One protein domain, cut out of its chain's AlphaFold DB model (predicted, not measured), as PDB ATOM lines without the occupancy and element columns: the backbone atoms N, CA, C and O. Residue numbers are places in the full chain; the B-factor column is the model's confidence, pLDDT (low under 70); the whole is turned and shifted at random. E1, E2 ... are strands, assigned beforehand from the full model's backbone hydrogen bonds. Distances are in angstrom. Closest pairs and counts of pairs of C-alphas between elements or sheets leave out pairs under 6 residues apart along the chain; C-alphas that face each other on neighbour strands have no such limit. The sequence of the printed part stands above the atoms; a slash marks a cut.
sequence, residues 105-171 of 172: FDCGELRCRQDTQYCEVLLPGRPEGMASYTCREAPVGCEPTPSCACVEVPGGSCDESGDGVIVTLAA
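Overview. This is residues 105 to 171 of the 172 residues of an uncharacterized protein of Sandaracinus sp (UniProt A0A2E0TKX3). A small twisted sheet of four strands, E4, E3, E6 and E5, has a short hairpin, E1 and E2, over one face of its E4 and E3 side, and its other face is partly covered by a long loop that comes round from the end of E4 to the start of E5. The loop of residues 124 to 131, at one end of E3, and the long loop, with Pro 144 at the opposite end, make the longest axis. The printed part has 67 residues with no named helix and six named strands, in chain order E1 to E6; the larger sheet runs E4, E3, E6, E5 and is mixed. The class is all strand, though 29 of the 67 residues are in named elements, under half. The whole is compact, with a radius of gyration of the C-alphas of 11.7 A, and elongated, spanning 39 by 24 by 19 A.

Along the chain. E3, residues 117 to 123, is the longest strand at 19.1 A and begins with C-alpha 117 at (76.613, 77.308, 101.518). E4 is residues 132 to 137, 16.3 A. E6 is residues 166 to 170, 13.3 A, with C-alpha 170 at (73.146, 95.755, 94.944). E5 is residues 156 to 159, 10.4 A. E1 is residues 105 to 107, 6.7 A, from C-alpha 105 at (70.832, 73.911, 94.935), and E2 is residues 110 to 113, 10.1 A.

Arrangement. The inner strands E3 and E6 are parallel, at 27 degrees, with N 121 and O 167 within hydrogen-bond range at 2.8 A. E3 and the edge strand E4 form an antiparallel hairpin at 153 degrees, with N 120 and O 134 at 2.8 A. E6 and the edge strand E5 form another at 161 degrees, with N 159 and O 166 at 2.8 A. The sheet is only just strongly twisted, its C-alphas lying up to 4.4 A off the best plane. E1 and E2 are the third hairpin, antiparallel at 139 degrees, with N 107 and O 110 at 2.8 A. The closest C-alphas of E2 and E4 are those of Cys 112 and Cys 135, 5.5 A apart; those of E1 and E3 are Cys 107 and Cys 119, 5.6 A. E5 is apart from E1, E2 and E4.

Size, cuts and confidence. The C-alphas of Pro 127 and Pro 144 are the two farthest apart, at 38.8 A. The printed part has no cut. The link from E4 to E5, residues 138 to 155, is long. The mean pLDDT of the printed part is 87.4, and residues 126 to 128 of this model are under 70.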
ATOM      1  N   PHE A 105      71.891  73.051  95.467       93.06
ATOM      2  CA  PHE A 105      70.832  73.911  94.935       93.06
ATOM      3  C   PHE A 105      71.389  74.874  93.878       93.06
ATOM      4  O   PHE A 105      72.594  75.142  93.836       93.06
ATOM      5  N   ASP A 106      70.516  75.371  93.002       93.69
ATOM      6  CA  ASP A 106      70.908  76.241  91.892       93.69
ATOM      7  C   ASP A 106      71.164  77.686  92.350       93.69
ATOM      8  O   ASP A 106      70.380  78.285  93.086       93.69
ATOM      9  N   CYS A 107      72.261  78.267  91.864       93.06
ATOM     10  CA  CYS A 107      72.701  79.637  92.111       93.06
ATOM     11  C   CYS A 107      73.079  80.292  90.774       93.06
ATOM     12  O   CYS A 107      74.253  80.474  90.443       93.06
ATOM     13  N   GLY A 108      72.066  80.592  89.958       90.25
ATOM     14  CA  GLY A 108      72.268  81.079  88.594       90.25
ATOM     15  C   GLY A 108      72.907  80.009  87.709       90.25
ATOM     16  O   GLY A 108      72.263  79.019  87.376       90.25
ATOM     17  N   GLU A 109      74.164  80.218  87.319       89.69
ATOM     18  CA  GLU A 109      74.969  79.262  86.539       89.69
ATOM     19  C   GLU A 109      75.840  78.327  87.400       89.69
ATOM     20  O   GLU A 109      76.506  77.440  86.871       89.69
ATOM     21  N   LEU A 110      75.832  78.514  88.725       92.00
ATOM     22  CA  LEU A 110      76.561  77.694  89.691       92.00
ATOM     23  C   LEU A 110      75.609  76.757  90.444       92.00
ATOM     24  O   LEU A 110      74.411  77.021  90.544       92.00
ATOM     25  N   ARG A 111      76.155  75.696  91.047       93.19
ATOM     26  CA  ARG A 111      75.456  74.869  92.041       93.19
ATOM     27  C   ARG A 111      76.186  74.966  93.371       93.19
ATOM     28  O   ARG A 111      77.381  74.695  93.439       93.19
ATOM     29  N   CYS A 112      75.472  75.372  94.413       92.94
ATOM     30  CA  CYS A 112      76.025  75.489  95.758       92.94
ATOM     31  C   CYS A 112      75.614  74.278  96.595       92.94
ATOM     32  O   CYS A 112      74.518  73.744  96.420       92.94
ATOM     33  N   ARG A 113      76.476  73.852  97.522       92.50
ATOM     34  CA  ARG A 113      76.160  72.766  98.455       92.50
ATOM     35  C   ARG A 113      75.042  73.201  99.394       92.50
ATOM     36  O   ARG A 113      75.138  74.249 100.034       92.50
ATOM     37  N   GLN A 114      74.007  72.375  99.498       89.06
ATOM     38  CA  GLN A 114      73.007  72.510 100.553       89.06
ATOM     39  C   GLN A 114      73.710  72.393 101.916       89.06
ATOM     40  O   GLN A 114      74.835  71.885 102.008       89.06
ATOM     41  N   ASP A 115      73.080  72.936 102.956       88.00
ATOM     42  CA  ASP A 115      73.500  72.827 104.365       88.00
ATOM     43  C   ASP A 115      74.802  73.552 104.767       88.00
ATOM     44  O   ASP A 115      74.999  73.887 105.932       88.00
ATOM     45  N   THR A 116      75.674  73.882 103.812       90.25
ATOM     46  CA  THR A 116      76.995  74.480 104.086       90.25
ATOM     47  C   THR A 116      77.247  75.783 103.338       90.25
ATOM     48  O   THR A 116      78.201  76.494 103.656       90.25
ATOM     49  N   GLN A 117      76.419  76.121 102.345       93.44
ATOM     50  CA  GLN A 117      76.613  77.308 101.518       93.44
ATOM     51  C   GLN A 117      75.314  78.078 101.265       93.44
ATOM     52  O   GLN A 117      74.223  77.513 101.267       93.44
ATOM     53  N   TYR A 118      75.450  79.378 101.002       93.75
ATOM     54  CA  TYR A 118      74.392  80.235 100.470       93.75
ATOM     55  C   TYR A 118      74.833  80.862  99.139       93.75
ATOM     56  O   TYR A 118      76.026  80.997  98.854       93.75
ATOM     57  N   CYS A 119      73.864  81.228  98.307       95.12
ATOM     58  CA  CYS A 119      74.096  81.878  97.025       95.12
ATOM     59  C   CYS A 119      74.126  83.394  97.213       95.12
ATOM     60  O   CYS A 119      73.135  83.984  97.628       95.12
ATOM     61  N   GLU A 120      75.242  84.035  96.889       94.31
ATOM     62  CA  GLU A 120      75.344  85.489  96.807       94.31
ATOM     63  C   GLU A 120      75.156  85.929  95.353       94.31
ATOM     64  O   GLU A 120      75.886  85.501  94.458       94.31
ATOM     65  N   VAL A 121      74.171  86.794  95.126       94.12
ATOM     66  CA  VAL A 121      73.853  87.405  93.838       94.12
ATOM     67  C   VAL A 121      74.184  88.885  93.928       94.12
ATOM     68  O   VAL A 121      73.509  89.637  94.630       94.12
ATOM     69  N   LEU A 122      75.205  89.326  93.203       92.25
ATOM     70  CA  LEU A 122      75.523  90.745  93.090       92.25
ATOM     71  C   LEU A 122      74.875  91.303  91.824       92.25
ATOM     72  O   LEU A 122      75.270  90.973  90.703       92.25
ATOM     73  N   LEU A 123      73.872  92.157  92.010       90.25
ATOM     74  CA  LEU A 123      73.248  92.900  90.927       90.25
ATOM     75  C   LEU A 123      74.124  94.107  90.572       90.25
ATOM     76  O   LEU A 123      74.481  94.885  91.460       90.25
ATOM     77  N   PRO A 124      74.460  94.308  89.290       83.44
ATOM     78  CA  PRO A 124      75.270  95.441  88.879       83.44
ATOM     79  C   PRO A 124      74.496  96.748  89.058       83.44
ATOM     80  O   PRO A 124      73.301  96.837  88.762       83.44
ATOM     81  N   GLY A 125      75.204  97.783  89.511       75.00
ATOM     82  CA  GLY A 125      74.722  99.158  89.443       75.00
ATOM     83  C   GLY A 125      74.585  99.615  87.985       75.00
ATOM     84  O   GLY A 125      75.015  98.932  87.060       75.00
ATOM     85  N   ARG A 126      73.986 100.786  87.741       68.31
ATOM     86  CA  ARG A 126      73.981 101.369  86.384       68.31
ATOM     87  C   ARG A 126      75.404 101.802  85.983       68.31
ATOM     88  O   ARG A 126      76.047 102.463  86.798       68.31
ATOM     89  N   PRO A 127      75.856 101.599  84.727       61.22
ATOM     90  CA  PRO A 127      75.163 101.002  83.577       61.22
ATOM     91  C   PRO A 127      75.038  99.473  83.660       61.22
ATOM     92  O   PRO A 127      75.851  98.811  84.287       61.22
ATOM     93  N   GLU A 128      74.003  98.944  83.004       68.44
ATOM     94  CA  GLU A 128      73.570  97.542  83.068       68.44
ATOM     95  C   GLU A 128      74.729  96.560  82.829       68.44
ATOM     96  O   GLU A 128      75.360  96.566  81.772       68.44
ATOM     97  N   GLY A 129      75.006  95.719  83.826       75.62
ATOM     98  CA  GLY A 129      75.883  94.555  83.713       75.62
ATOM     99  C   GLY A 129      75.092  93.253  83.843       75.62
ATOM    100  O   GLY A 129      73.870  93.260  84.001       75.62
ATOM    101  N   MET A 130      75.801  92.128  83.857       84.19
ATOM    102  CA  MET A 130      75.231  90.833  84.242       84.19
ATOM    103  C   MET A 130      75.324  90.662  85.762       84.19
ATOM    104  O   MET A 130      76.283  91.134  86.374       84.19
ATOM    105  N   ALA A 131      74.336  89.999  86.365       89.19
ATOM    106  CA  ALA A 131      74.442  89.577  87.758       89.19
ATOM    107  C   ALA A 131      75.594  88.577  87.900       89.19
ATOM    108  O   ALA A 131      75.750  87.704  87.045       89.19
ATOM    109  N   SER A 132      76.386  88.700  88.963       91.12
ATOM    110  CA  SER A 132      77.381  87.685  89.305       91.12
ATOM    111  C   SER A 132      76.875  86.818  90.445       91.12
ATOM    112  O   SER A 132      76.327  87.334  91.420       91.12
ATOM    113  N   TYR A 133      77.108  85.518  90.325       93.94
ATOM    114  CA  TYR A 133      76.707  84.507  91.294       93.94
ATOM    115  C   TYR A 133      77.947  83.972  92.003       93.94
ATOM    116  O   TYR A 133      78.999  83.794  91.386       93.94
ATOM    117  N   THR A 134      77.869  83.740  93.309       94.44
ATOM    118  CA  THR A 134      78.977  83.178  94.089       94.44
ATOM    119  C   THR A 134      78.434  82.309  95.213       94.44
ATOM    120  O   THR A 134      77.628  82.765  96.019       94.44
ATOM    121  N   CYS A 135      78.907  81.066  95.307       94.50
ATOM    122  CA  CYS A 135      78.644  80.223  96.469       94.50
ATOM    123  C   CYS A 135      79.526  80.678  97.635       94.50
ATOM    124  O   CYS A 135      80.754  80.679  97.536       94.50
ATOM    125  N   ARG A 136      78.899  81.066  98.742       93.88
ATOM    126  CA  ARG A 136      79.565  81.482  99.976       93.88
ATOM    127  C   ARG A 136      79.371  80.423 101.042       93.88
ATOM    128  O   ARG A 136      78.300  79.832 101.119       93.88
ATOM    129  N   GLU A 137      80.386  80.193 101.864       93.50
ATOM    130  CA  GLU A 137      80.231  79.337 103.042       93.50
ATOM    131  C   GLU A 137      79.293  79.997 104.049       93.50
ATOM    132  O   GLU A 137      79.355  81.208 104.285       93.50
ATOM    133  N   ALA A 138      78.405  79.194 104.628       89.69
ATOM    134  CA  ALA A 138      77.547  79.647 105.702       89.69
ATOM    135  C   ALA A 138      78.413  80.056 106.912       89.69
ATOM    136  O   ALA A 138      79.388  79.368 107.229       89.69
ATOM    137  N   PRO A 139      78.087  81.162 107.603       89.56
ATOM    138  CA  PRO A 139      78.788  81.535 108.822       89.56
ATOM    139  C   PRO A 139      78.746  80.415 109.868       89.56
ATOM    140  O   PRO A 139      77.758  79.686 109.983       89.56
ATOM    141  N   VAL A 140      79.802  80.310 110.676       85.12
ATOM    142  CA  VAL A 140      79.860  79.340 111.780       85.12
ATOM    143  C   VAL A 140      78.674  79.567 112.719       85.12
ATOM    144  O   VAL A 140      78.449  80.683 113.188       85.12
ATOM    145  N   GLY A 141      77.921  78.503 113.004       83.69
ATOM    146  CA  GLY A 141      76.686  78.566 113.795       83.69
ATOM    147  C   GLY A 141      75.398  78.683 112.971       83.69
ATOM    148  O   GLY A 141      74.320  78.580 113.550       83.69
ATOM    149  N   CYS A 142      75.500  78.824 111.645       84.56
ATOM    150  CA  CYS A 142      74.382  78.648 110.711       84.56
ATOM    151  C   CYS A 142      74.234  77.197 110.221       84.56
ATOM    152  O   CYS A 142      73.377  76.912 109.391       84.56
ATOM    153  N   GLU A 143      75.062  76.282 110.722       79.75
ATOM    154  CA  GLU A 143      74.945  74.844 110.484       79.75
ATOM    155  C   GLU A 143      73.853  74.229 111.388       79.75
ATOM    156  O   GLU A 143      73.648  74.692 112.515       79.75
ATOM    157  N   PRO A 144      73.156  73.165 110.949       74.69
ATOM    158  CA  PRO A 144      73.372  72.430 109.705       74.69
ATOM    159  C   PRO A 144      72.630  73.009 108.498       74.69
ATOM    160  O   PRO A 144      72.784  72.467 107.423       74.69
ATOM    161  N   THR A 145      71.810  74.053 108.638       81.94
ATOM    162  CA  THR A 145      71.031  74.580 107.508       81.94
ATOM    163  C   THR A 145      71.094  76.104 107.506       81.94
ATOM    164  O   THR A 145      70.553  76.728 108.430       81.94
ATOM    165  N   PRO A 146      71.733  76.723 106.495       85.19
ATOM    166  CA  PRO A 146      71.802  78.169 106.403       85.19
ATOM    167  C   PRO A 146      70.392  78.746 106.317       85.19
ATOM    168  O   PRO A 146      69.507  78.164 105.694       85.19
ATOM    169  N   SER A 147      70.198  79.906 106.940       90.31
ATOM    170  CA  SER A 147      68.937  80.642 106.887       90.31
ATOM    171  C   SER A 147      69.171  82.140 106.750       90.31
ATOM    172  O   SER A 147      70.211  82.649 107.177       90.31
ATOM    173  N   CYS A 148      68.191  82.872 106.229       90.44
ATOM    174  CA  CYS A 148      68.250  84.334 106.131       90.44
ATOM    175  C   CYS A 148      68.284  85.026 107.493       90.44
ATOM    176  O   CYS A 148      68.762  86.151 107.606       90.44
ATOM    177  N   ALA A 149      67.788  84.364 108.540       88.19
ATOM    178  CA  ALA A 149      67.930  84.855 109.907       88.19
ATOM    179  C   ALA A 149      69.385  84.799 110.397       88.19
ATOM    180  O   ALA A 149      69.761  85.567 111.281       88.19
ATOM    181  N   CYS A 150      70.181  83.878 109.849       89.44
ATOM    182  CA  CYS A 150      71.556  83.641 110.265       89.44
ATOM    183  C   CYS A 150      72.577  84.347 109.364       89.44
ATOM    184  O   CYS A 150      73.591  84.848 109.842       89.44
ATOM    185  N   VAL A 151      72.298  84.427 108.062       86.75
ATOM    186  CA  VAL A 151      73.120  85.170 107.109       86.75
ATOM    187  C   VAL A 151      72.716  86.641 107.178       86.75
ATOM    188  O   VAL A 151      71.688  87.041 106.643       86.75
ATOM    189  N   GLU A 152      73.503  87.461 107.872       82.00
ATOM    190  CA  GLU A 152      73.267  88.905 107.917       82.00
ATOM    191  C   GLU A 152      73.404  89.511 106.510       82.00
ATOM    192  O   GLU A 152      74.447  89.380 105.869       82.00
ATOM    193  N   VAL A 153      72.369  90.214 106.034       82.81
ATOM    194  CA  VAL A 153      72.357  90.825 104.692       82.81
ATOM    195  C   VAL A 153      72.283  92.353 104.778       82.81
ATOM    196  O   VAL A 153      71.210  92.947 104.619       82.81
ATOM    197  N   PRO A 154      73.405  93.043 105.046       79.12
ATOM    198  CA  PRO A 154      73.416  94.496 105.075       79.12
ATOM    199  C   PRO A 154      73.205  95.063 103.664       79.12
ATOM    200  O   PRO A 154      74.004  94.838 102.760       79.12
ATOM    201  N   GLY A 155      72.135  95.844 103.482       81.56
ATOM    202  CA  GLY A 155      71.879  96.556 102.223       81.56
ATOM    203  C   GLY A 155      71.384  95.683 101.065       81.56
ATOM    204  O   GLY A 155      71.433  96.126  99.919       81.56
ATOM    205  N   GLY A 156      70.893  94.474 101.349       88.38
ATOM    206  CA  GLY A 156      70.357  93.555 100.347       88.38
ATOM    207  C   GLY A 156      69.034  92.911 100.752       88.38
ATOM    208  O   GLY A 156      68.380  93.328 101.708       88.38
ATOM    209  N   SER A 157      68.644  91.884 100.003       91.94
ATOM    210  CA  SER A 157      67.496  91.026 100.296       91.94
ATOM    211  C   SER A 157      67.929  89.575 100.427       91.94
ATOM    212  O   SER A 157      68.930  89.168  99.844       91.94
ATOM    213  N   CYS A 158      67.155  88.792 101.167       93.38
ATOM    214  CA  CYS A 158      67.416  87.380 101.380       93.38
ATOM    215  C   CYS A 158      66.143  86.571 101.109       93.38
ATOM    216  O   CYS A 158      65.064  86.988 101.535       93.38
ATOM    217  N   ASP A 159      66.276  85.462 100.385       92.50
ATOM    218  CA  ASP A 159      65.200  84.540 100.025       92.50
ATOM    219  C   ASP A 159      65.548  83.101 100.440       92.50
ATOM    220  O   ASP A 159      66.664  82.635 100.213       92.50
ATOM    221  N   GLU A 160      64.578  82.413 101.046       89.19
ATOM    222  CA  GLU A 160      64.659  81.005 101.493       89.19
ATOM    223  C   GLU A 160      63.538  80.173 100.858       89.19
ATOM    224  O   GLU A 160      63.072  79.190 101.428       89.19
ATOM    225  N   SER A 161      63.010  80.611  99.713       75.38
ATOM    226  CA  SER A 161      61.792  80.033  99.142       75.38
ATOM    227  C   SER A 161      62.028  78.681  98.445       75.38
ATOM    228  O   SER A 161      61.071  78.089  97.943       75.38
ATOM    229  N   GLY A 162      63.273  78.187  98.402       78.75
ATOM    230  CA  GLY A 162      63.679  76.943  97.738       78.75
ATOM    231  C   GLY A 162      64.623  76.073  98.575       78.75
ATOM    232  O   GLY A 162      64.676  76.187  99.794       78.75
ATOM    233  N   ASP A 163      65.386  75.202  97.910       84.19
ATOM    234  CA  ASP A 163      66.312  74.239  98.537       84.19
ATOM    235  C   ASP A 163      67.602  74.872  99.111       84.19
ATOM    236  O   ASP A 163      68.535  74.165  99.489       84.19
ATOM    237  N   GLY A 164      67.688  76.203  99.160       88.81
ATOM    238  CA  GLY A 164      68.845  76.939  99.663       88.81
ATOM    239  C   GLY A 164      68.546  78.416  99.914       88.81
ATOM    240  O   GLY A 164      67.450  78.904  99.641       88.81
ATOM    241  N   VAL A 165      69.544  79.129 100.439       92.88
ATOM    242  CA  VAL A 165      69.447  80.558 100.771       92.88
ATOM    243  C   VAL A 165      70.058  81.399  99.658       92.88
ATOM    244  O   VAL A 165      71.206  81.175  99.270       92.88
ATOM    245  N   ILE A 166      69.315  82.398  99.178       93.88
ATOM    246  CA  ILE A 166      69.755  83.336  98.141       93.88
ATOM    247  C   ILE A 166      69.802  84.749  98.715       93.88
ATOM    248  O   ILE A 166      68.787  85.349  99.058       93.88
ATOM    249  N   VAL A 167      71.002  85.312  98.767       93.88
ATOM    250  CA  VAL A 167      71.288  86.672  99.208       93.88
ATOM    251  C   VAL A 167      71.539  87.543  97.991       93.88
ATOM    252  O   VAL A 167      72.485  87.319  97.248       93.88
ATOM    253  N   THR A 168      70.716  88.563  97.789       93.75
ATOM    254  CA  THR A 168      70.868  89.514  96.685       93.75
ATOM    255  C   THR A 168      71.378  90.850  97.206       93.75
ATOM    256  O   THR A 168      70.734  91.489  98.038       93.75
ATOM    257  N   LEU A 169      72.522  91.287  96.689       91.44
ATOM    258  CA  LEU A 169      73.171  92.554  97.008       91.44
ATOM    259  C   LEU A 169      73.138  93.466  95.780       91.44
ATOM    260  O   LEU A 169      73.332  93.012  94.654       91.44
ATOM    261  N   ALA A 170      72.922  94.761  95.987       87.44
ATOM    262  CA  ALA A 170      73.146  95.755  94.944       87.44
ATOM    263  C   ALA A 170      74.603  96.224  95.004       87.44
ATOM    264  O   ALA A 170      75.093  96.576  96.080       87.44
ATOM    265  N   ALA A 171      75.294  96.240  93.865       77.19
ATOM    266  CA  ALA A 171      76.597  96.886  93.784       77.19
ATOM    267  C   ALA A 171      76.461  98.387  94.128       77.19
ATOM    268  O   ALA A 171      75.450  98.996  93.755       77.19
TER     269      ALA A 171